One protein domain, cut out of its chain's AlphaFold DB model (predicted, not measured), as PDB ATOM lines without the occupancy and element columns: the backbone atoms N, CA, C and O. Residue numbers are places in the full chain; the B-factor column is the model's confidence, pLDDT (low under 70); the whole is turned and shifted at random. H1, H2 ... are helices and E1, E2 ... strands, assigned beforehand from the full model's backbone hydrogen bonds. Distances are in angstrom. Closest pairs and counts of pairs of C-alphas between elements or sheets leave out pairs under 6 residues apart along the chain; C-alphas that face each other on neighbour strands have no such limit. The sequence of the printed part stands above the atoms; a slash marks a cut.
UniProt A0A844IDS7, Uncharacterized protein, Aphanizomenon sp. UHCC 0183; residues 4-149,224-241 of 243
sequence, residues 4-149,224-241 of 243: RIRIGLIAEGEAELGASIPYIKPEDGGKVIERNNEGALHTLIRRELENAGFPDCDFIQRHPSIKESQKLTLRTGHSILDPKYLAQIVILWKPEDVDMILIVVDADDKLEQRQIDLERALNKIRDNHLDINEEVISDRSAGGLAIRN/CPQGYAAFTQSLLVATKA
ATOM      1  N   ARG A   4      14.468  15.582 -46.956       86.50
ATOM      2  CA  ARG A   4      13.930  15.072 -45.687       86.50
ATOM      3  C   ARG A   4      15.067  14.709 -44.742       86.50
ATOM      4  O   ARG A   4      16.034  14.102 -45.191       86.50
ATOM      5  N   ILE A   5      14.925  15.028 -43.461       88.81
ATOM      6  CA  ILE A   5      15.920  14.671 -42.444       88.81
ATOM      7  C   ILE A   5      15.773  13.185 -42.124       88.81
ATOM      8  O   ILE A   5      14.725  12.755 -41.644       88.81
ATOM      9  N   ARG A   6      16.812  12.401 -42.378       91.06
ATOM     10  CA  ARG A   6      16.886  10.973 -42.068       91.06
ATOM     11  C   ARG A   6      17.481  10.799 -40.673       91.06
ATOM     12  O   ARG A   6      18.620  11.189 -40.435       91.06
ATOM     13  N   ILE A   7      16.724  10.230 -39.746       91.69
ATOM     14  CA  ILE A   7      17.110  10.110 -38.339       91.69
ATOM     15  C   ILE A   7      17.343   8.640 -38.000       91.69
ATOM     16  O   ILE A   7      16.427   7.822 -38.099       91.69
ATOM     17  N   GLY A   8      18.555   8.307 -37.567       90.69
ATOM     18  CA  GLY A   8      18.851   7.043 -36.905       90.69
ATOM     19  C   GLY A   8      18.544   7.161 -35.417       90.69
ATOM     20  O   GLY A   8      19.261   7.855 -34.702       90.69
ATOM     21  N   LEU A   9      17.483   6.509 -34.942       89.50
ATOM     22  CA  LEU A   9      17.083   6.537 -33.533       89.50
ATOM     23  C   LEU A   9      17.335   5.174 -32.875       89.50
ATOM     24  O   LEU A   9      16.923   4.146 -33.410       89.50
ATOM     25  N   ILE A  10      17.984   5.168 -31.708       85.50
ATOM     26  CA  ILE A  10      18.142   3.978 -30.856       85.50
ATOM     27  C   ILE A  10      17.636   4.278 -29.447       85.50
ATOM     28  O   ILE A  10      17.959   5.324 -28.886       85.50
ATOM     29  N   ALA A  11      16.887   3.336 -28.878       83.25
ATOM     30  CA  ALA A  11      16.466   3.321 -27.488       83.25
ATOM     31  C   ALA A  11      16.416   1.892 -26.931       83.25
ATOM     32  O   ALA A  11      16.487   0.924 -27.695       83.25
ATOM     33  N   GLU A  12      16.363   1.762 -25.605       75.06
ATOM     34  CA  GLU A  12      16.494   0.473 -24.908       75.06
ATOM     35  C   GLU A  12      15.193  -0.341 -24.853       75.06
ATOM     36  O   GLU A  12      15.258  -1.566 -24.723       75.06
ATOM     37  N   GLY A  13      14.030   0.291 -25.024       70.50
ATOM     38  CA  GLY A  13      12.715  -0.329 -24.913       70.50
ATOM     39  C   GLY A  13      11.902  -0.359 -26.212       70.50
ATOM     40  O   GLY A  13      11.817   0.597 -26.988       70.50
ATOM     41  N   GLU A  14      11.218  -1.486 -26.426       64.88
ATOM     42  CA  GLU A  14      10.251  -1.685 -27.519       64.88
ATOM     43  C   GLU A  14       9.065  -0.706 -27.420       64.88
ATOM     44  O   GLU A  14       8.511  -0.273 -28.427       64.88
ATOM     45  N   ALA A  15       8.706  -0.289 -26.204       65.25
ATOM     46  CA  ALA A  15       7.667   0.707 -25.960       65.25
ATOM     47  C   ALA A  15       7.988   2.075 -26.578       65.25
ATOM     48  O   ALA A  15       7.084   2.755 -27.077       65.25
ATOM     49  N   GLU A  16       9.264   2.462 -26.588       75.50
ATOM     50  CA  GLU A  16       9.701   3.742 -27.138       75.50
ATOM     51  C   GLU A  16       9.746   3.710 -28.670       75.50
ATOM     52  O   GLU A  16       9.243   4.628 -29.327       75.50
ATOM     53  N   LEU A  17      10.321   2.650 -29.248       75.50
ATOM     54  CA  LEU A  17      10.631   2.590 -30.681       75.50
ATOM     55  C   LEU A  17       9.640   1.793 -31.530       75.50
ATOM     56  O   LEU A  17       9.557   2.028 -32.734       75.50
ATOM     57  N   GLY A  18       8.886   0.876 -30.938       74.81
ATOM     58  CA  GLY A  18       8.316  -0.250 -31.670       74.81
ATOM     59  C   GLY A  18       9.368  -1.336 -31.903       74.81
ATOM     60  O   GLY A  18      10.262  -1.524 -31.077       74.81
ATOM     61  N   ALA A  19       9.279  -2.057 -33.025       69.06
ATOM     62  CA  ALA A  19      10.182  -3.169 -33.320       69.06
ATOM     63  C   ALA A  19      11.659  -2.719 -33.354       69.06
ATOM     64  O   ALA A  19      12.067  -1.960 -34.235       69.06
ATOM     65  N   SER A  20      12.466  -3.221 -32.416       67.44
ATOM     66  CA  SER A  20      13.905  -2.950 -32.282       67.44
ATOM     67  C   SER A  20      14.742  -4.219 -32.510       67.44
ATOM     68  O   SER A  20      14.200  -5.310 -32.676       67.44
ATOM     69  N   ILE A  21      16.074  -4.122 -32.580       62.56
ATOM     70  CA  ILE A  21      16.945  -5.312 -32.694       62.56
ATOM     71  C   ILE A  21      16.760  -6.190 -31.436       62.56
ATOM     72  O   ILE A  21      16.868  -5.658 -30.331       62.56
ATOM     73  N   PRO A  22      16.547  -7.521 -31.561       59.62
ATOM     74  CA  PRO A  22      16.735  -8.367 -32.752       59.62
ATOM     75  C   PRO A  22      15.467  -8.642 -33.577       59.62
ATOM     76  O   PRO A  22      15.497  -9.474 -34.478       59.62
ATOM     77  N   TYR A  23      14.350  -7.987 -33.272       66.94
ATOM     78  CA  TYR A  23      13.061  -8.192 -33.941       66.94
ATOM     79  C   TYR A  23      13.006  -7.587 -35.353       66.94
ATOM     80  O   TYR A  23      12.130  -7.929 -36.145       66.94
ATOM     81  N   ILE A  24      13.966  -6.721 -35.683       72.94
ATOM     82  CA  ILE A  24      14.208  -6.207 -37.033       72.94
ATOM     83  C   ILE A  24      14.957  -7.265 -37.846       72.94
ATOM     84  O   ILE A  24      15.946  -7.822 -37.371       72.94
ATOM     85  N   LYS A  25      14.541  -7.513 -39.091       76.56
ATOM     86  CA  LYS A  25      15.253  -8.441 -39.974       76.56
ATOM     87  C   LYS A  25      16.429  -7.762 -40.693       76.56
ATOM     88  O   LYS A  25      16.361  -6.563 -40.974       76.56
ATOM     89  N   PRO A  26      17.489  -8.504 -41.071       74.31
ATOM     90  CA  PRO A  26      18.615  -7.950 -41.825       74.31
ATOM     91  C   PRO A  26      18.230  -7.219 -43.108       74.31
ATOM     92  O   PRO A  26      18.829  -6.195 -43.432       74.31
ATOM     93  N   GLU A  27      17.232  -7.722 -43.830       78.31
ATOM     94  CA  GLU A  27      16.724  -7.113 -45.056       78.31
ATOM     95  C   GLU A  27      16.053  -5.754 -44.844       78.31
ATOM     96  O   GLU A  27      15.868  -5.032 -45.822       78.31
ATOM     97  N   ASP A  28      15.693  -5.405 -43.609       78.25
ATOM     98  CA  ASP A  28      15.029  -4.149 -43.271       78.25
ATOM     99  C   ASP A  28      16.004  -3.070 -42.775       78.25
ATOM    100  O   ASP A  28      15.649  -1.896 -42.678       78.25
ATOM    101  N   GLY A  29      17.274  -3.425 -42.548       79.25
ATOM    102  CA  GLY A  29      18.323  -2.466 -42.212       79.25
ATOM    103  C   GLY A  29      18.510  -1.392 -43.294       79.25
ATOM    104  O   GLY A  29      18.651  -1.698 -44.476       79.25
ATOM    105  N   GLY A  30      18.525  -0.124 -42.880       78.88
ATOM    106  CA  GLY A  30      18.692   1.044 -43.755       78.88
ATOM    107  C   GLY A  30      17.399   1.544 -44.412       78.88
ATOM    108  O   GLY A  30      17.420   2.584 -45.076       78.88
ATOM    109  N   LYS A  31      16.269   0.847 -44.230       86.50
ATOM    110  CA  LYS A  31      14.963   1.283 -44.749       86.50
ATOM    111  C   LYS A  31      14.316   2.330 -43.848       86.50
ATOM    112  O   LYS A  31      14.604   2.416 -42.659       86.50
ATOM    113  N   VAL A  32      13.411   3.110 -44.431       90.38
ATOM    114  CA  VAL A  32      12.543   4.023 -43.680       90.38
ATOM    115  C   VAL A  32      11.498   3.207 -42.918       90.38
ATOM    116  O   VAL A  32      10.870   2.321 -43.497       90.38
ATOM    117  N   ILE A  33      11.303   3.521 -41.639       89.25
ATOM    118  CA  ILE A  33      10.212   2.982 -40.826       89.25
ATOM    119  C   ILE A  33       8.904   3.604 -41.321       89.25
ATOM    120  O   ILE A  33       8.767   4.826 -41.389       89.25
ATOM    121  N   GLU A  34       7.938   2.765 -41.694       88.75
ATOM    122  CA  GLU A  34       6.612   3.245 -42.085       88.75
ATOM    123  C   GLU A  34       5.916   3.935 -40.902       88.75
ATOM    124  O   GLU A  34       6.013   3.489 -39.762       88.75
ATOM    125  N   ARG A  35       5.158   5.005 -41.166       86.50
ATOM    126  CA  ARG A  35       4.565   5.857 -40.114       86.50
ATOM    127  C   ARG A  35       3.626   5.120 -39.153       86.50
ATOM    128  O   ARG A  35       3.467   5.521 -38.009       86.50
ATOM    129  N   ASN A  36       2.962   4.072 -39.621       84.62
ATOM    130  CA  ASN A  36       2.102   3.194 -38.821       84.62
ATOM    131  C   ASN A  36       2.889   2.245 -37.902       84.62
ATOM    132  O   ASN A  36       2.295   1.700 -36.977       84.62
ATOM    133  N   ASN A  37       4.190   2.081 -38.142       84.94
ATOM    134  CA  ASN A  37       5.102   1.246 -37.362       84.94
ATOM    135  C   ASN A  37       6.004   2.083 -36.432       84.94
ATOM    136  O   ASN A  37       6.868   1.535 -35.751       84.94
ATOM    137  N   GLU A  38       5.821   3.407 -36.403       87.75
ATOM    138  CA  GLU A  38       6.519   4.308 -35.488       87.75
ATOM    139  C   GLU A  38       5.986   4.159 -34.055       87.75
ATOM    140  O   GLU A  38       4.798   4.354 -33.791       87.75
ATOM    141  N   GLY A  39       6.890   3.869 -33.116       89.00
ATOM    142  CA  GLY A  39       6.600   3.924 -31.684       89.00
ATOM    143  C   GLY A  39       6.314   5.330 -31.129       89.00
ATOM    144  O   GLY A  39       6.288   6.346 -31.836       89.00
ATOM    145  N   ALA A  40       6.120   5.399 -29.812       91.06
ATOM    146  CA  ALA A  40       5.768   6.636 -29.120       91.06
ATOM    147  C   ALA A  40       6.878   7.699 -29.207       91.06
ATOM    148  O   ALA A  40       6.585   8.868 -29.459       91.06
ATOM    149  N   LEU A  41       8.148   7.312 -29.055       91.25
ATOM    150  CA  LEU A  41       9.273   8.248 -29.102       91.25
ATOM    151  C   LEU A  41       9.464   8.832 -30.509       91.25
ATOM    152  O   LEU A  41       9.644  10.042 -30.646       91.25
ATOM    153  N   HIS A  42       9.345   7.997 -31.548       92.75
ATOM    154  CA  HIS A  42       9.326   8.440 -32.948       92.75
ATOM    155  C   HIS A  42       8.250   9.507 -33.173       92.75
ATOM    156  O   HIS A  42       8.532  10.592 -33.686       92.75
ATOM    157  N   THR A  43       7.032   9.222 -32.705       92.50
ATOM    158  CA  THR A  43       5.889  10.130 -32.810       92.50
ATOM    159  C   THR A  43       6.167  11.465 -32.115       92.50
ATOM    160  O   THR A  43       5.926  12.520 -32.698       92.50
ATOM    161  N   LEU A  44       6.697  11.445 -30.888       93.38
ATOM    162  CA  LEU A  44       7.001  12.668 -30.142       93.38
ATOM    163  C   LEU A  44       8.071  13.516 -30.834       93.38
ATOM    164  O   LEU A  44       7.882  14.718 -30.992       93.38
ATOM    165  N   ILE A  45       9.160  12.895 -31.296       93.25
ATOM    166  CA  ILE A  45      10.219  13.587 -32.044       93.25
ATOM    167  C   ILE A  45       9.644  14.224 -33.307       93.25
ATOM    168  O   ILE A  45       9.870  15.406 -33.557       93.25
ATOM    169  N   ARG A  46       8.860  13.471 -34.084       93.06
ATOM    170  CA  ARG A  46       8.226  13.971 -35.307       93.06
ATOM    171  C   ARG A  46       7.343  15.186 -35.033       93.06
ATOM    172  O   ARG A  46       7.504  16.199 -35.705       93.06
ATOM    173  N   ARG A  47       6.461  15.113 -34.031       94.12
ATOM    174  CA  ARG A  47       5.568  16.224 -33.655       94.12
ATOM    175  C   ARG A  47       6.350  17.475 -33.242       94.12
ATOM    176  O   ARG A  47       5.957  18.589 -33.575       94.12
ATOM    177  N   GLU A  48       7.475  17.304 -32.552       94.38
ATOM    178  CA  GLU A  48       8.356  18.413 -32.168       94.38
ATOM    179  C   GLU A  48       9.050  19.061 -33.366       94.38
ATOM    180  O   GLU A  48       9.094  20.289 -33.485       94.38
ATOM    181  N   LEU A  49       9.550  18.241 -34.288       92.75
ATOM    182  CA  LEU A  49      10.153  18.715 -35.529       92.75
ATOM    183  C   LEU A  49       9.123  19.426 -36.415       92.75
ATOM    184  O   LEU A  49       9.401  20.521 -36.908       92.75
ATOM    185  N   GLU A  50       7.918  18.872 -36.552       93.19
ATOM    186  CA  GLU A  50       6.787  19.487 -37.255       93.19
ATOM    187  C   GLU A  50       6.450  20.869 -36.677       93.19
ATOM    188  O   GLU A  50       6.431  21.851 -37.424       93.19
ATOM    189  N   ASN A  51       6.291  20.973 -35.353       93.38
ATOM    190  CA  ASN A  51       6.023  22.241 -34.662       93.38
ATOM    191  C   ASN A  51       7.129  23.286 -34.865       93.38
ATOM    192  O   ASN A  51       6.861  24.488 -34.862       93.38
ATOM    193  N   ALA A  52       8.371  22.844 -35.058       90.88
ATOM    194  CA  ALA A  52       9.509  23.715 -35.316       90.88
ATOM    195  C   ALA A  52       9.737  24.030 -36.809       90.88
ATOM    196  O   ALA A  52      10.717  24.698 -37.147       90.88
ATOM    197  N   GLY A  53       8.850  23.586 -37.710       89.94
ATOM    198  CA  GLY A  53       8.948  23.850 -39.150       89.94
ATOM    199  C   GLY A  53       9.829  22.857 -39.920       89.94
ATOM    200  O   GLY A  53      10.309  23.167 -41.015       89.94
ATOM    201  N   PHE A  54      10.033  21.658 -39.374       87.81
ATOM    202  CA  PHE A  54      10.740  20.535 -40.000       87.81
ATOM    203  C   PHE A  54       9.793  19.327 -40.188       87.81
ATOM    204  O   PHE A  54      10.025  18.275 -39.601       87.81
ATOM    205  N   PRO A  55       8.724  19.437 -41.003       82.88
ATOM    206  CA  PRO A  55       7.689  18.395 -41.100       82.88
ATOM    207  C   PRO A  55       8.123  17.125 -41.849       82.88
ATOM    208  O   PRO A  55       7.435  16.107 -41.852       82.88
ATOM    209  N   ASP A  56       9.263  17.196 -42.523       85.19
ATOM    210  CA  ASP A  56       9.763  16.197 -43.451       85.19
ATOM    211  C   ASP A  56      10.959  15.469 -42.814       85.19
ATOM    212  O   ASP A  56      12.118  15.746 -43.131       85.19
ATOM    213  N   CYS A  57      10.679  14.556 -41.878       91.00
ATOM    214  CA  CYS A  57      11.674  13.643 -41.307       91.00
ATOM    215  C   CYS A  57      11.299  12.170 -41.526       91.00
ATOM    216  O   CYS A  57      10.122  11.807 -41.473       91.00
ATOM    217  N   ASP A  58      12.296  11.321 -41.736       93.06
ATOM    218  CA  ASP A  58      12.155   9.875 -41.901       93.06
ATOM    219  C   ASP A  58      13.023   9.173 -40.851       93.06
ATOM    220  O   ASP A  58      14.188   9.528 -40.677       93.06
ATOM    221  N   PHE A  59      12.482   8.173 -40.156       92.25
ATOM    222  CA  PHE A  59      13.272   7.355 -39.235       92.25
ATOM    223  C   PHE A  59      13.841   6.150 -39.966       92.25
ATOM    224  O   PHE A  59      13.124   5.473 -40.701       92.25
ATOM    225  N   ILE A  60      15.133   5.895 -39.783       89.50
ATOM    226  CA  ILE A  60      15.848   4.834 -40.489       89.50
ATOM    227  C   ILE A  60      16.034   3.644 -39.564       89.50
ATOM    228  O   ILE A  60      16.643   3.736 -38.498       89.50
ATOM    229  N   GLN A  61      15.520   2.504 -40.007       83.88
ATOM    230  CA  GLN A  61      15.622   1.248 -39.300       83.88
ATOM    231  C   GLN A  61      17.068   0.759 -39.304       83.88
ATOM    232  O   GLN A  61      17.752   0.787 -40.332       83.88
ATOM    233  N   ARG A  62      17.548   0.267 -38.160       76.00
ATOM    234  CA  ARG A  62      18.899  -0.282 -38.068       76.00
ATOM    235  C   ARG A  62      18.877  -1.785 -37.882       76.00
ATOM    236  O   ARG A  62      18.331  -2.307 -36.922       76.00
ATOM    237  N   HIS A  63      19.570  -2.456 -38.789       73.38
ATOM    238  CA  HIS A  63      20.066  -3.810 -38.624       73.38
ATOM    239  C   HIS A  63      21.362  -3.936 -39.429       73.38
ATOM    240  O   HIS A  63      21.416  -3.379 -40.532       73.38
ATOM    241  N   PRO A  64      22.395  -4.641 -38.934       66.94
ATOM    242  CA  PRO A  64      23.583  -4.941 -39.719       66.94
ATOM    243  C   PRO A  64      23.233  -5.578 -41.057       66.94
ATOM    244  O   PRO A  64      22.481  -6.553 -41.110       66.94
ATOM    245  N   SER A  65      23.783  -5.050 -42.146       62.72
ATOM    246  CA  SER A  65      23.641  -5.689 -43.451       62.72
ATOM    247  C   SER A  65      24.303  -7.070 -43.430       62.72
ATOM    248  O   SER A  65      25.157  -7.375 -42.589       62.72
ATOM    249  N   ILE A  66      23.967  -7.919 -44.402       62.28
ATOM    250  CA  ILE A  66      24.607  -9.237 -44.554       62.28
ATOM    251  C   ILE A  66      26.140  -9.096 -44.672       62.28
ATOM    252  O   ILE A  66      26.877  -9.902 -44.109       62.28
ATOM    253  N   LYS A  67      26.635  -8.041 -45.337       62.12
ATOM    254  CA  LYS A  67      28.077  -7.764 -45.484       62.12
ATOM    255  C   LYS A  67      28.745  -7.364 -44.165       62.12
ATOM    256  O   LYS A  67      29.893  -7.732 -43.931       62.12
ATOM    257  N   GLU A  68      28.042  -6.623 -43.310       64.12
ATOM    258  CA  GLU A  68      28.518  -6.238 -41.971       64.12
ATOM    259  C   GLU A  68      28.513  -7.442 -41.021       64.12
ATOM    260  O   GLU A  68      29.485  -7.684 -40.304       64.12
ATOM    261  N   SER A  69      27.456  -8.256 -41.096       61.41
ATOM    262  CA  SER A  69      27.258  -9.455 -40.272       61.41
ATOM    263  C   SER A  69      28.304 -10.546 -40.536       61.41
ATOM    264  O   SER A  69      28.629 -11.322 -39.644       61.41
ATOM    265  N   GLN A  70      28.878 -10.601 -41.744       55.69
ATOM    266  CA  GLN A  70      29.977 -11.521 -42.070       55.69
ATOM    267  C   GLN A  70      31.312 -11.141 -41.404       55.69
ATOM    268  O   GLN A  70      32.190 -11.993 -41.285       55.69
ATOM    269  N   LYS A  71      31.483  -9.881 -40.981       55.75
ATOM    270  CA  LYS A  71      32.723  -9.383 -40.357       55.75
ATOM    271  C   LYS A  71      32.656  -9.327 -38.831       55.75
ATOM    272  O   LYS A  71      33.702  -9.324 -38.187       55.75
ATOM    273  N   LEU A  72      31.459  -9.255 -38.251       57.81
ATOM    274  CA  LEU A  72      31.259  -9.045 -36.819       57.81
ATOM    275  C   LEU A  72      30.209 -10.022 -36.285       57.81
ATOM    276  O   LEU A  72      29.081 -10.054 -36.768       57.81
ATOM    277  N   THR A  73      30.558 -10.790 -35.248       54.81
ATOM    278  CA  THR A  73      29.580 -11.604 -34.517       54.81
ATOM    279  C   THR A  73      28.590 -10.672 -33.817       54.81
ATOM    280  O   THR A  73      28.971  -9.927 -32.909       54.81
ATOM    281  N   LEU A  74      27.329 -10.712 -34.250       55.84
ATOM    282  CA  LEU A  74      26.216  -9.994 -33.629       55.84
ATOM    283  C   LEU A  74      26.101 -10.396 -32.156       55.84
ATOM    284  O   LEU A  74      25.952 -11.579 -31.841       55.84
ATOM    285  N   ARG A  75      26.156  -9.420 -31.247       52.91
ATOM    286  CA  ARG A  75      25.757  -9.662 -29.860       52.91
ATOM    287  C   ARG A  75      24.246  -9.536 -29.728       52.91
ATOM    288  O   ARG A  75      23.658  -8.529 -30.096       52.91
ATOM    289  N   THR A  76      23.655 -10.544 -29.106       49.59
ATOM    290  CA  THR A  76      22.307 -10.500 -28.545       49.59
ATOM    291  C   THR A  76      22.427  -9.992 -27.107       49.59
ATOM    292  O   THR A  76      22.700 -10.764 -26.187       49.59
ATOM    293  N   GLY A  77      22.356  -8.678 -26.910       49.62
ATOM    294  CA  GLY A  77      22.432  -8.061 -25.587       49.62
ATOM    295  C   GLY A  77      22.097  -6.574 -25.651       49.62
ATOM    296  O   GLY A  77      22.586  -5.876 -26.532       49.62
ATOM    297  N   HIS A  78      21.262  -6.117 -24.720       54.00
ATOM    298  CA  HIS A  78      20.523  -4.850 -24.784       54.00
ATOM    299  C   HIS A  78      21.306  -3.594 -24.360       54.00
ATOM    300  O   HIS A  78      20.709  -2.536 -24.226       54.00
ATOM    301  N   SER A  79      22.624  -3.668 -24.137       72.25
ATOM    302  CA  SER A  79      23.374  -2.487 -23.681       72.25
ATOM    303  C   SER A  79      23.731  -1.592 -24.863       72.25
ATOM    304  O   SER A  79      24.787  -1.754 -25.480       72.25
ATOM    305  N   ILE A  80      22.844  -0.649 -25.189       77.31
ATOM    306  CA  ILE A  80      23.005   0.214 -26.368       77.31
ATOM    307  C   ILE A  80      24.199   1.171 -26.259       77.31
ATOM    308  O   ILE A  80      24.671   1.679 -27.271       77.31
ATOM    309  N   LEU A  81      24.719   1.378 -25.043       82.69
ATOM    310  CA  LEU A  81      25.919   2.179 -24.779       82.69
ATOM    311  C   LEU A  81      27.220   1.364 -24.752       82.69
ATOM    312  O   LEU A  81      28.296   1.949 -24.624       82.69
ATOM    313  N   ASP A  82      27.166   0.032 -24.862       82.00
ATOM    314  CA  ASP A  82      28.381  -0.782 -24.909       82.00
ATOM    315  C   ASP A  82      29.222  -0.398 -26.144       82.00
ATOM    316  O   ASP A  82      28.697  -0.386 -27.262       82.00
ATOM    317  N   PRO A  83      30.535  -0.130 -26.002       78.62
ATOM    318  CA  PRO A  83      31.371   0.289 -27.124       78.62
ATOM    319  C   PRO A  83      31.349  -0.666 -28.321       78.62
ATOM    320  O   PRO A  83      31.492  -0.217 -29.459       78.62
ATOM    321  N   LYS A  84      31.164  -1.976 -28.097       75.25
ATOM    322  CA  LYS A  84      31.054  -2.951 -29.190       75.25
ATOM    323  C   LYS A  84      29.694  -2.861 -29.870       75.25
ATOM    324  O   LYS A  84      29.654  -2.981 -31.091       75.25
ATOM    325  N   TYR A  85      28.613  -2.631 -29.121       78.50
ATOM    326  CA  TYR A  85      27.292  -2.382 -29.705       78.50
ATOM    327  C   TYR A  85      27.308  -1.107 -30.551       78.50
ATOM    328  O   TYR A  85      26.940  -1.147 -31.723       78.50
ATOM    329  N   LEU A  86      27.832  -0.004 -30.006       79.75
ATOM    330  CA  LEU A  86      27.990   1.254 -30.736       79.75
ATOM    331  C   LEU A  86      28.792   1.052 -32.023       79.75
ATOM    332  O   LEU A  86      28.349   1.478 -33.084       79.75
ATOM    333  N   ALA A  87      29.920   0.338 -31.954       75.81
ATOM    334  CA  ALA A  87      30.742   0.034 -33.124       75.81
ATOM    335  C   ALA A  87      30.029  -0.824 -34.177       75.81
ATOM    336  O   ALA A  87      30.302  -0.674 -35.361       75.81
ATOM    337  N   GLN A  88      29.137  -1.727 -33.766       72.25
ATOM    338  CA  GLN A  88      28.397  -2.606 -34.674       72.25
ATOM    339  C   GLN A  88      27.156  -1.938 -35.263       72.25
ATOM    340  O   GLN A  88      26.782  -2.227 -36.395       72.25
ATOM    341  N   ILE A  89      26.475  -1.093 -34.497       76.12
ATOM    342  CA  ILE A  89      25.120  -0.645 -34.809       76.12
ATOM    343  C   ILE A  89      25.102   0.845 -35.135       76.12
ATOM    344  O   ILE A  89      24.580   1.212 -36.179       76.12
ATOM    345  N   VAL A  90      25.707   1.691 -34.306       78.38
ATOM    346  CA  VAL A  90      25.591   3.150 -34.449       78.38
ATOM    347  C   VAL A  90      26.663   3.726 -35.365       78.38
ATOM    348  O   VAL A  90      26.347   4.464 -36.284       78.38
ATOM    349  N   ILE A  91      27.927   3.362 -35.150       75.31
ATOM    350  CA  ILE A  91      29.078   3.906 -35.892       75.31
ATOM    351  C   ILE A  91      29.067   3.458 -37.362       75.31
ATOM    352  O   ILE A  91      29.654   4.115 -38.210       75.31
ATOM    353  N   LEU A  92      28.391   2.349 -37.679       74.56
ATOM    354  CA  LEU A  92      28.240   1.889 -39.062       74.56
ATOM    355  C   LEU A  92      27.169   2.648 -39.848       74.56
ATOM    356  O   LEU A  92      27.093   2.467 -41.063       74.56
ATOM    357  N   TRP A  93      26.337   3.467 -39.196       79.38
ATOM    358  CA  TRP A  93      25.492   4.375 -39.953       79.38
ATOM    359  C   TRP A  93      26.370   5.329 -40.739       79.38
ATOM    360  O   TRP A  93      27.275   5.956 -40.195       79.38
ATOM    361  N   LYS A  94      26.085   5.415 -42.031       75.25
ATOM    362  CA  LYS A  94      26.765   6.352 -42.894       75.25
ATOM    363  C   LYS A  94      25.980   7.660 -42.980       75.25
ATOM    364  O   LYS A  94      24.748   7.625 -42.948       75.25
ATOM    365  N   PRO A  95      26.655   8.786 -43.235       73.31
ATOM    366  CA  PRO A  95      25.994  10.077 -43.436       73.31
ATOM    367  C   PRO A  95      25.059  10.098 -44.658       73.31
ATOM    368  O   PRO A  95      24.102  10.865 -44.725       73.31
ATOM    369  N   GLU A  96      25.289   9.222 -45.642       77.25
ATOM    370  CA  GLU A  96      24.359   9.024 -46.764       77.25
ATOM    371  C   GLU A  96      23.024   8.384 -46.325       77.25
ATOM    372  O   GLU A  96      21.969   8.664 -46.914       77.25
ATOM    373  N   ASP A  97      23.057   7.588 -45.250       79.75
ATOM    374  CA  ASP A  97      21.924   6.851 -44.691       79.75
ATOM    375  C   ASP A  97      21.156   7.648 -43.637       79.75
ATOM    376  O   ASP A  97      19.924   7.622 -43.646       79.75
ATOM    377  N   VAL A  98      21.850   8.371 -42.759       87.50
ATOM    378  CA  VAL A  98      21.248   9.190 -41.698       87.50
ATOM    379  C   VAL A  98      21.908  10.564 -41.648       87.50
ATOM    380  O   VAL A  98      23.126  10.677 -41.664       87.50
ATOM    381  N   ASP A  99      21.092  11.610 -41.565       86.25
ATOM    382  CA  ASP A  99      21.549  12.981 -41.330       86.25
ATOM    383  C   ASP A  99      21.834  13.214 -39.838       86.25
ATOM    384  O   ASP A  99      22.699  14.006 -39.481       86.25
ATOM    385  N   MET A 100      21.103  12.530 -38.949       88.56
ATOM    386  CA  MET A 100      21.209  12.699 -37.498       88.56
ATOM    387  C   MET A 100      21.075  11.358 -36.773       88.56
ATOM    388  O   MET A 100      20.224  10.538 -37.115       88.56
ATOM    389  N   ILE A 101      21.881  11.161 -35.733       88.19
ATOM    390  CA  ILE A 101      21.844  10.020 -34.821       88.19
ATOM    391  C   ILE A 101      21.320  10.492 -33.465       88.19
ATOM    392  O   ILE A 101      21.861  11.423 -32.866       88.19
ATOM    393  N   LEU A 102      20.288   9.820 -32.962       89.38
ATOM    394  CA  LEU A 102      19.704  10.054 -31.647       89.38
ATOM    395  C   LEU A 102      19.774   8.780 -30.805       89.38
ATOM    396  O   LEU A 102      19.352   7.709 -31.244       89.38
ATOM    397  N   ILE A 103      20.278   8.905 -29.579       87.31
ATOM    398  CA  ILE A 103      20.334   7.813 -28.601       87.31
ATOM    399  C   ILE A 103      19.512   8.194 -27.376       87.31
ATOM    400  O   ILE A 103      19.785   9.210 -26.747       87.31
ATOM    401  N   VAL A 104      18.538   7.374 -27.001       86.62
ATOM    402  CA  VAL A 104      17.757   7.555 -25.772       86.62
ATOM    403  C   VAL A 104      17.956   6.337 -24.882       86.62
ATOM    404  O   VAL A 104      17.746   5.219 -25.319       86.62
ATOM    405  N   VAL A 105      18.407   6.530 -23.648       83.50
ATOM    406  CA  VAL A 105      18.710   5.426 -22.721       83.50
ATOM    407  C   VAL A 105      17.861   5.523 -21.473       83.50
ATOM    408  O   VAL A 105      17.669   6.628 -20.965       83.50
ATOM    409  N   ASP A 106      17.421   4.378 -20.960       80.19
ATOM    410  CA  ASP A 106      16.878   4.301 -19.609       80.19
ATOM    411  C   ASP A 106      18.045   4.434 -18.614       80.19
ATOM    412  O   ASP A 106      19.175   3.984 -18.861       80.19
ATOM    413  N   ALA A 107      17.808   5.143 -17.520       75.62
ATOM    414  CA  ALA A 107      18.789   5.364 -16.481       75.62
ATOM    415  C   ALA A 107      18.745   4.322 -15.365       75.62
ATOM    416  O   ALA A 107      19.734   4.266 -14.633       75.62
ATOM    417  N   ASP A 108      17.668   3.536 -15.218       71.00
ATOM    418  CA  ASP A 108      17.526   2.501 -14.174       71.00
ATOM    419  C   ASP A 108      18.016   2.992 -12.784       71.00
ATOM    420  O   ASP A 108      18.897   2.394 -12.158       71.00
ATOM    421  N   ASP A 109      17.532   4.162 -12.343       72.25
ATOM    422  CA  ASP A 109      17.923   4.871 -11.103       72.25
ATOM    423  C   ASP A 109      19.393   5.328 -10.986       72.25
ATOM    424  O   ASP A 109      19.822   5.854  -9.957       72.25
ATOM    425  N   LYS A 110      20.182   5.205 -12.053       82.06
ATOM    426  CA  LYS A 110      21.594   5.618 -12.125       82.06
ATOM    427  C   LYS A 110      21.801   6.785 -13.084       82.06
ATOM    428  O   LYS A 110      22.763   6.792 -13.851       82.06
ATOM    429  N   LEU A 111      20.915   7.783 -13.035       80.69
ATOM    430  CA  LEU A 111      20.875   8.900 -13.988       80.69
ATOM    431  C   LEU A 111      22.234   9.565 -14.218       80.69
ATOM    432  O   LEU A 111      22.646   9.698 -15.365       80.69
ATOM    433  N   GLU A 112      22.959   9.914 -13.155       83.94
ATOM    434  CA  GLU A 112      24.263  10.576 -13.275       83.94
ATOM    435  C   GLU A 112      25.292   9.695 -14.004       83.94
ATOM    436  O   GLU A 112      25.910  10.116 -14.984       83.94
ATOM    437  N   GLN A 113      25.429   8.431 -13.590       85.88
ATOM    438  CA  GLN A 113      26.330   7.487 -14.251       85.88
ATOM    439  C   GLN A 113      25.911   7.245 -15.707       85.88
ATOM    440  O   GLN A 113      26.759   7.178 -16.597       85.88
ATOM    441  N   ARG A 114      24.602   7.166 -15.967       86.06
ATOM    442  CA  ARG A 114      24.062   6.945 -17.307       86.06
ATOM    443  C   ARG A 114      24.323   8.123 -18.239       86.06
ATOM    444  O   ARG A 114      24.675   7.905 -19.393       86.06
ATOM    445  N   GLN A 115      24.217   9.352 -17.740       85.56
ATOM    446  CA  GLN A 115      24.582  10.559 -18.484       85.56
ATOM    447  C   GLN A 115      26.073  10.564 -18.847       85.56
ATOM    448  O   GLN A 115      26.422  10.875 -19.984       85.56
ATOM    449  N   ILE A 116      26.948  10.157 -17.919       88.12
ATOM    450  CA  ILE A 116      28.391  10.032 -18.182       88.12
ATOM    451  C   ILE A 116      28.660   8.988 -19.273       88.12
ATOM    452  O   ILE A 116      29.440   9.237 -20.195       88.12
ATOM    453  N   ASP A 117      28.029   7.818 -19.182       88.88
ATOM    454  CA  ASP A 117      28.223   6.741 -20.155       88.88
ATOM    455  C   ASP A 117      27.670   7.110 -21.535       88.88
ATOM    456  O   ASP A 117      28.295   6.815 -22.556       88.88
ATOM    457  N   LEU A 118      26.543   7.820 -21.573       88.44
ATOM    458  CA  LEU A 118      25.958   8.339 -22.800       88.44
ATOM    459  C   LEU A 118      26.868   9.381 -23.454       88.44
ATOM    460  O   LEU A 118      27.111   9.303 -24.655       88.44
ATOM    461  N   GLU A 119      27.425  10.322 -22.693       88.25
ATOM    462  CA  GLU A 119      28.337  11.319 -23.260       88.25
ATOM    463  C   GLU A 119      29.615  10.662 -23.802       88.25
ATOM    464  O   GLU A 119      30.106  11.016 -24.876       88.25
ATOM    465  N   ARG A 120      30.132   9.629 -23.122       90.19
ATOM    466  CA  ARG A 120      31.234   8.807 -23.650       90.19
ATOM    467  C   ARG A 120      30.854   8.116 -24.958       90.19
ATOM    468  O   ARG A 120      31.664   8.100 -25.882       90.19
ATOM    469  N   ALA A 121      29.643   7.567 -25.048       88.94
ATOM    470  CA  ALA A 121      29.133   6.941 -26.263       88.94
ATOM    471  C   ALA A 121      29.014   7.942 -27.421       88.94
ATOM    472  O   ALA A 121      29.480   7.657 -28.523       88.94
ATOM    473  N   LEU A 122      28.459   9.129 -27.167       87.75
ATOM    474  CA  LEU A 122      28.326  10.191 -28.165       87.75
ATOM    475  C   LEU A 122      29.685  10.663 -28.677       87.75
ATOM    476  O   LEU A 122      29.871  10.781 -29.886       87.75
ATOM    477  N   ASN A 123      30.660  10.860 -27.787       87.19
ATOM    478  CA  ASN A 123      32.020  11.204 -28.199       87.19
ATOM    479  C   ASN A 123      32.666  10.075 -29.003       87.19
ATOM    480  O   ASN A 123      33.244  10.328 -30.054       87.19
ATOM    481  N   LYS A 124      32.457   8.815 -28.606       87.44
ATOM    482  CA  LYS A 124      32.937   7.667 -29.380       87.44
ATOM    483  C   LYS A 124      32.337   7.620 -30.788       87.44
ATOM    484  O   LYS A 124      33.047   7.255 -31.722       87.44
ATOM    485  N   ILE A 125      31.063   7.978 -30.950       85.38
ATOM    486  CA  ILE A 125      30.422   8.081 -32.268       85.38
ATOM    487  C   ILE A 125      31.063   9.210 -33.067       85.38
ATOM    488  O   ILE A 125      31.548   8.949 -34.158       85.38
ATOM    489  N   ARG A 126      31.148  10.421 -32.508       83.69
ATOM    490  CA  ARG A 126      31.753  11.590 -33.176       83.69
ATOM    491  C   ARG A 126      33.192  11.319 -33.630       83.69
ATOM    492  O   ARG A 126      33.540  11.629 -34.761       83.69
ATOM    493  N   ASP A 127      33.989  10.646 -32.803       84.00
ATOM    494  CA  ASP A 127      35.381  10.289 -33.114       84.00
ATOM    495  C   ASP A 127      35.525   9.265 -34.256       84.00
ATOM    496  O   ASP A 127      36.630   9.041 -34.743       84.00
ATOM    497  N   ASN A 128      34.454   8.547 -34.613       81.50
ATOM    498  CA  ASN A 128      34.503   7.432 -35.571       81.50
ATOM    499  C   ASN A 128      33.493   7.584 -36.723       81.50
ATOM    500  O   ASN A 128      33.488   6.749 -37.625       81.50
ATOM    501  N   HIS A 129      32.645   8.612 -36.697       77.06
ATOM    502  CA  HIS A 129      31.668   8.898 -37.738       77.06
ATOM    503  C   HIS A 129      32.319   9.820 -38.772       77.06
ATOM    504  O   HIS A 129      32.602  10.990 -38.504       77.06
ATOM    505  N   LEU A 130      32.613   9.243 -39.934       75.88
ATOM    506  CA  LEU A 130      33.264   9.923 -41.045       75.88
ATOM    507  C   LEU A 130      32.255  10.210 -42.154       75.88
ATOM    508  O   LEU A 130      31.284   9.467 -42.326       75.88
ATOM    509  N   ASP A 131      32.502  11.272 -42.911       76.12
ATOM    510  CA  ASP A 131      31.724  11.614 -44.090       76.12
ATOM    511  C   ASP A 131      32.024  10.670 -45.275       76.12
ATOM    512  O   ASP A 131      32.808   9.721 -45.185       76.12
ATOM    513  N   ILE A 132      31.388  10.920 -46.423       75.31
ATOM    514  CA  ILE A 132      31.591  10.118 -47.642       75.31
ATOM    515  C   ILE A 132      33.024  10.188 -48.204       75.31
ATOM    516  O   ILE A 132      33.383   9.365 -49.046       75.31
ATOM    517  N   ASN A 133      33.822  11.161 -47.762       80.81
ATOM    518  CA  ASN A 133      35.211  11.373 -48.153       80.81
ATOM    519  C   ASN A 133      36.196  10.875 -47.081       80.81
ATOM    520  O   ASN A 133      37.390  11.144 -47.189       80.81
ATOM    521  N   GLU A 134      35.709  10.143 -46.072       77.81
ATOM    522  CA  GLU A 134      36.477   9.695 -44.904       77.81
ATOM    523  C   GLU A 134      36.989  10.851 -44.016       77.81
ATOM    524  O   GLU A 134      37.918  10.670 -43.223       77.81
ATOM    525  N   GLU A 135      36.373  12.035 -44.100       80.75
ATOM    526  CA  GLU A 135      36.681  13.183 -43.243       80.75
ATOM    527  C   GLU A 135      35.836  13.176 -41.960       80.75
ATOM    528  O   GLU A 135      34.724  12.656 -41.915       80.75
ATOM    529  N   VAL A 136      36.364  13.757 -40.880       79.00
ATOM    530  CA  VAL A 136      35.680  13.789 -39.578       79.00
ATOM    531  C   VAL A 136      34.465  14.716 -39.625       79.00
ATOM    532  O   VAL A 136      34.590  15.892 -39.966       79.00
ATOM    533  N   ILE A 137      33.306  14.222 -39.183       75.69
ATOM    534  CA  ILE A 137      32.104  15.044 -39.014       75.69
ATOM    535  C   ILE A 137      32.174  15.759 -37.663       75.69
ATOM    536  O   ILE A 137      32.001  15.157 -36.605       75.69
ATOM    537  N   SER A 138      32.430  17.068 -37.691       66.00
ATOM    538  CA  SER A 138      32.586  17.886 -36.479       66.00
ATOM    539  C   SER A 138      31.284  18.503 -35.953       66.00
ATOM    540  O   SER A 138      31.322  19.315 -35.025       66.00
ATOM    541  N   ASP A 139      30.143  18.223 -36.579       71.19
ATOM    542  CA  ASP A 139      28.867  18.835 -36.211       71.19
ATOM    543  C   ASP A 139      28.167  18.104 -35.044       71.19
ATOM    544  O   ASP A 139      28.661  17.135 -34.466       71.19
ATOM    545  N   ARG A 140      26.996  18.613 -34.643       67.44
ATOM    546  CA  ARG A 140      26.170  18.016 -33.580       67.44
ATOM    547  C   ARG A 140      25.139  17.021 -34.126       67.44
ATOM    548  O   ARG A 140      24.089  16.855 -33.508       67.44
ATOM    549  N   SER A 141      25.422  16.366 -35.253       74.75
ATOM    550  CA  SER A 141      24.545  15.346 -35.852       74.75
ATOM    551  C   SER A 141      24.322  14.136 -34.944       74.75
ATOM    552  O   SER A 141      23.342  13.426 -35.124       74.75
ATOM    553  N   ALA A 142      25.173  13.905 -33.940       80.44
ATOM    554  CA  ALA A 142      24.952  12.900 -32.903       80.44
ATOM    555  C   ALA A 142      24.547  13.543 -31.567       80.44
ATOM    556  O   ALA A 142      25.321  14.296 -30.950       80.44
ATOM    557  N   GLY A 143      23.354  13.192 -31.092       80.88
ATOM    558  CA  GLY A 143      22.806  13.613 -29.807       80.88
ATOM    559  C   GLY A 143      22.244  12.436 -29.021       80.88
ATOM    560  O   GLY A 143      21.937  11.378 -29.569       80.88
ATOM    561  N   GLY A 144      22.095  12.610 -27.716       77.94
ATOM    562  CA  GLY A 144      21.443  11.598 -26.911       77.94
ATOM    563  C   GLY A 144      20.947  12.116 -25.578       77.94
ATOM    564  O   GLY A 144      21.319  13.207 -25.149       77.94
ATOM    565  N   LEU A 145      20.103  11.315 -24.937       80.62
ATOM    566  CA  LEU A 145      19.485  11.626 -23.661       80.62
ATOM    567  C   LEU A 145      19.378  10.391 -22.772       80.62
ATOM    568  O   LEU A 145      18.908   9.345 -23.208       80.62
ATOM    569  N   ALA A 146      19.762  10.545 -21.507       76.75
ATOM    570  CA  ALA A 146      19.419   9.589 -20.471       76.75
ATOM    571  C   ALA A 146      18.116  10.028 -19.814       76.75
ATOM    572  O   ALA A 146      18.044  11.113 -19.233       76.75
ATOM    573  N   ILE A 147      17.093   9.195 -19.943       74.56
ATOM    574  CA  ILE A 147      15.795   9.387 -19.312       74.56
ATOM    575  C   ILE A 147      15.698   8.458 -18.125       74.56
ATOM    576  O   ILE A 147      16.136   7.318 -18.187       74.56
ATOM    577  N   ARG A 148      15.113   8.943 -17.033       71.62
ATOM    578  CA  ARG A 148      14.859   8.068 -15.894       71.62
ATOM    579  C   ARG A 148      13.824   7.006 -16.222       71.62
ATOM    580  O   ARG A 148      13.961   5.880 -15.780       71.62
ATOM    581  N   ASN A 149      12.788   7.399 -16.950       79.62
ATOM    582  CA  ASN A 149      11.749   6.505 -17.404       79.62
ATOM    583  C   ASN A 149      10.959   7.190 -18.538       79.62
ATOM    584  O   ASN A 149      10.660   8.384 -18.460       79.62
ATOM    585  N   CYS A 224       8.122  18.241 -17.467       90.69
ATOM    586  CA  CYS A 224       9.420  17.590 -17.617       90.69
ATOM    587  C   CYS A 224      10.500  18.559 -18.148       90.69
ATOM    588  O   CYS A 224      10.972  18.406 -19.287       90.69
ATOM    589  N   PRO A 225      10.876  19.597 -17.376       90.25
ATOM    590  CA  PRO A 225      11.812  20.617 -17.835       90.25
ATOM    591  C   PRO A 225      13.251  20.105 -18.013       90.25
ATOM    592  O   PRO A 225      13.950  20.588 -18.905       90.25
ATOM    593  N   GLN A 226      13.716  19.148 -17.200       86.00
ATOM    594  CA  GLN A 226      15.106  18.666 -17.261       86.00
ATOM    595  C   GLN A 226      15.292  17.488 -18.225       86.00
ATOM    596  O   GLN A 226      16.382  17.282 -18.751       86.00
ATOM    597  N   GLY A 227      14.232  16.726 -18.477       85.62
ATOM    598  CA  GLY A 227      14.196  15.587 -19.381       85.62
ATOM    599  C   GLY A 227      13.676  15.982 -20.757       85.62
ATOM    600  O   GLY A 227      14.454  16.168 -21.692       85.62
ATOM    601  N   TYR A 228      12.354  16.110 -20.904       89.81
ATOM    602  CA  TYR A 228      11.731  16.299 -22.221       89.81
ATOM    603  C   TYR A 228      12.035  17.674 -22.834       89.81
ATOM    604  O   TYR A 228      12.375  17.772 -24.016       89.81
ATOM    605  N   ALA A 229      11.962  18.762 -22.061       91.00
ATOM    606  CA  ALA A 229      12.236  20.092 -22.611       91.00
ATOM    607  C   ALA A 229      13.709  20.249 -23.035       91.00
ATOM    608  O   ALA A 229      13.981  20.695 -24.151       91.00
ATOM    609  N   ALA A 230      14.657  19.805 -22.203       86.81
ATOM    610  CA  ALA A 230      16.084  19.810 -22.542       86.81
ATOM    611  C   ALA A 230      16.399  18.940 -23.776       86.81
ATOM    612  O   ALA A 230      17.191  19.330 -24.645       86.81
ATOM    613  N   PHE A 231      15.735  17.786 -23.892       86.69
ATOM    614  CA  PHE A 231      15.821  16.922 -25.065       86.69
ATOM    615  C   PHE A 231      15.361  17.616 -26.336       86.69
ATOM    616  O   PHE A 231      16.109  17.676 -27.308       86.69
ATOM    617  N   THR A 232      14.147  18.167 -26.329       90.00
ATOM    618  CA  THR A 232      13.585  18.829 -27.511       90.00
ATOM    619  C   THR A 232      14.422  20.038 -27.919       90.00
ATOM    620  O   THR A 232      14.671  20.237 -29.104       90.00
ATOM    621  N   GLN A 233      14.971  20.795 -26.965       88.75
ATOM    622  CA  GLN A 233      15.927  21.859 -27.276       88.75
ATOM    623  C   GLN A 233      17.177  21.316 -27.986       88.75
ATOM    624  O   GLN A 233      17.594  21.869 -29.006       88.75
ATOM    625  N   SER A 234      17.757  20.227 -27.478       83.50
ATOM    626  CA  SER A 234      18.942  19.590 -28.068       83.50
ATOM    627  C   SER A 234      18.655  19.029 -29.464       83.50
ATOM    628  O   SER A 234      19.434  19.267 -30.389       83.50
ATOM    629  N   LEU A 235      17.502  18.379 -29.642       87.56
ATOM    630  CA  LEU A 235      16.985  17.889 -30.920       87.56
ATOM    631  C   LEU A 235      16.885  19.016 -31.953       87.56
ATOM    632  O   LEU A 235      17.357  18.869 -33.081       87.56
ATOM    633  N   LEU A 236      16.306  20.159 -31.575       88.88
ATOM    634  CA  LEU A 236      16.144  21.304 -32.473       88.88
ATOM    635  C   LEU A 236      17.477  21.965 -32.831       88.88
ATOM    636  O   LEU A 236      17.633  22.465 -33.946       88.88
ATOM    637  N   VAL A 237      18.445  21.979 -31.910       86.00
ATOM    638  CA  VAL A 237      19.805  22.457 -32.194       86.00
ATOM    639  C   VAL A 237      20.511  21.524 -33.179       86.00
ATOM    640  O   VAL A 237      21.053  22.010 -34.169       86.00
ATOM    641  N   ALA A 238      20.467  20.209 -32.949       82.44
ATOM    642  CA  ALA A 238      21.063  19.213 -33.842       82.44
ATOM    643  C   ALA A 238      20.430  19.259 -35.242       82.44
ATOM    644  O   ALA A 238      21.130  19.320 -36.248       82.44
ATOM    645  N   THR A 239      19.103  19.376 -35.302       85.38
ATOM    646  CA  THR A 239      18.337  19.502 -36.550       85.38
ATOM    647  C   THR A 239      18.761  20.706 -37.395       85.38
ATOM    648  O   THR A 239      18.771  20.634 -38.621       85.38
ATOM    649  N   LYS A 240      19.124  21.829 -36.765       82.50
ATOM    650  CA  LYS A 240      19.622  23.015 -37.482       82.50
ATOM    651  C   LYS A 240      21.044  22.847 -38.014       82.50
ATOM    652  O   LYS A 240      21.407  23.575 -38.924       82.50
ATOM    653  N   ALA A 241      21.844  21.956 -37.429       76.19
ATOM    654  CA  ALA A 241      23.219  21.723 -37.867       76.19
ATOM    655  C   ALA A 241      23.285  20.889 -39.156       76.19
ATOM    656  O   ALA A 241      24.221  21.046 -39.929       76.19
TER     657      ALA A 241
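Overview. This is residues 4 to 149 and 224 to 241 of the 243 residues of an uncharacterized protein of Aphanizomenon sp. UHCC 0183 (UniProt A0A844IDS7). What would one see first? A twisted slab of four parallel strands, in the order E2 E1 E3 E4, is covered by H2 and H6 on one face and H5 on the other, three layers in all; H4 packs on H5, and the small H3 lies far out from the middle. What is it built of? The printed part has 164 residues, with six named helices and four named strands in the order E1 H1 H2 E2 H3 H4 E3 H5 E4 H6; its class is mixed, helices and strands. How is it shaped? It is compact and rounded, with a radius of gyration of the C-alphas of 14.9 A and spans of 44 by 35 by 34 A.

Along the chain. Where are the strands? E1 is residues 5 to 11, 18.8 A long from C-alpha 5 at (15.920, 14.671, -42.444); E3 is 100 to 106, 20.2 A; E4 is 142 to 147, 16.8 A; E2 is 57 to 59, 6.8 A. Where are the helices? H2 is residues 40 to 51, 16.6 A; H5 is 111 to 126, 22.2 A; H6 is 225 to 241, 23.1 A, ending at C-alpha 241 at (23.219, 21.723, -37.867). H1 is residues 14 to 17, 5.3 A; H3 is 66 to 69, 5.0 A; H4 is 83 to 90, 9.8 A.

Arrangement. How do the strands pair? N 58 and O 5 of E2 and E1 are 2.8 A apart, N 10 and O 102 of E1 and E3 2.9 A, and N 145 and O 103 of E3 and E4 2.8 A, each within hydrogen-bond range. E1, H1 H2, E2 and E3, H5, E4 are strand-helix-strand units, parallel neighbour strands with helices between; E2, H3 H4, E3 is a split one, with E1 between its strands, and the three crossovers are right-handed. Which helices are on the sheet? H5 lies over E4 at a height over the sheet of 8.1 A, with C-alphas 115 and 146 closest at 5.6 A; on the opposite face H6 lies over E3 and E4 at 9.3 A, and H2 over E1 at 9.5 A. H1 only grazes the sheet with residues 16 to 17, H4 with residues 89 to 90, and H3 is not on it. Which helices touch? H1 and H2 touch at C-alphas 16 and 41, 4.9 A; H4 and H5 touch at C-alphas 83 and 121, 7.1 A, at a steep tilt of 63 degrees; H2 and H6 only just touch, with 3 pairs of C-alphas within 8 A, the closest 48 and 232 at 7.0 A. How are the helix backbones? Every O i to N i+4 pair is within hydrogen-bond range in H2, H4 and H5, and 11 of 13 in H6; H1 and H3 are too short for such a pair.

Size, cuts and confidence. How far does it reach? The two C-alphas farthest apart, those of Gln 70 and Pro 225, are 44.2 A apart. Where is the printed part broken? Residues 150 to 223 are not printed, and C-alphas 149 and 224 across the cut are 11.3 A apart. Which links are long, and where is confidence low? Of the links printed whole, H1 to H2, H3 to H4 and H5 to E4 are long; the mean pLDDT of the printed part is 80.1, and residues 14 to 15, 19 to 23, 64 to 78, 138 and 140 are under 70.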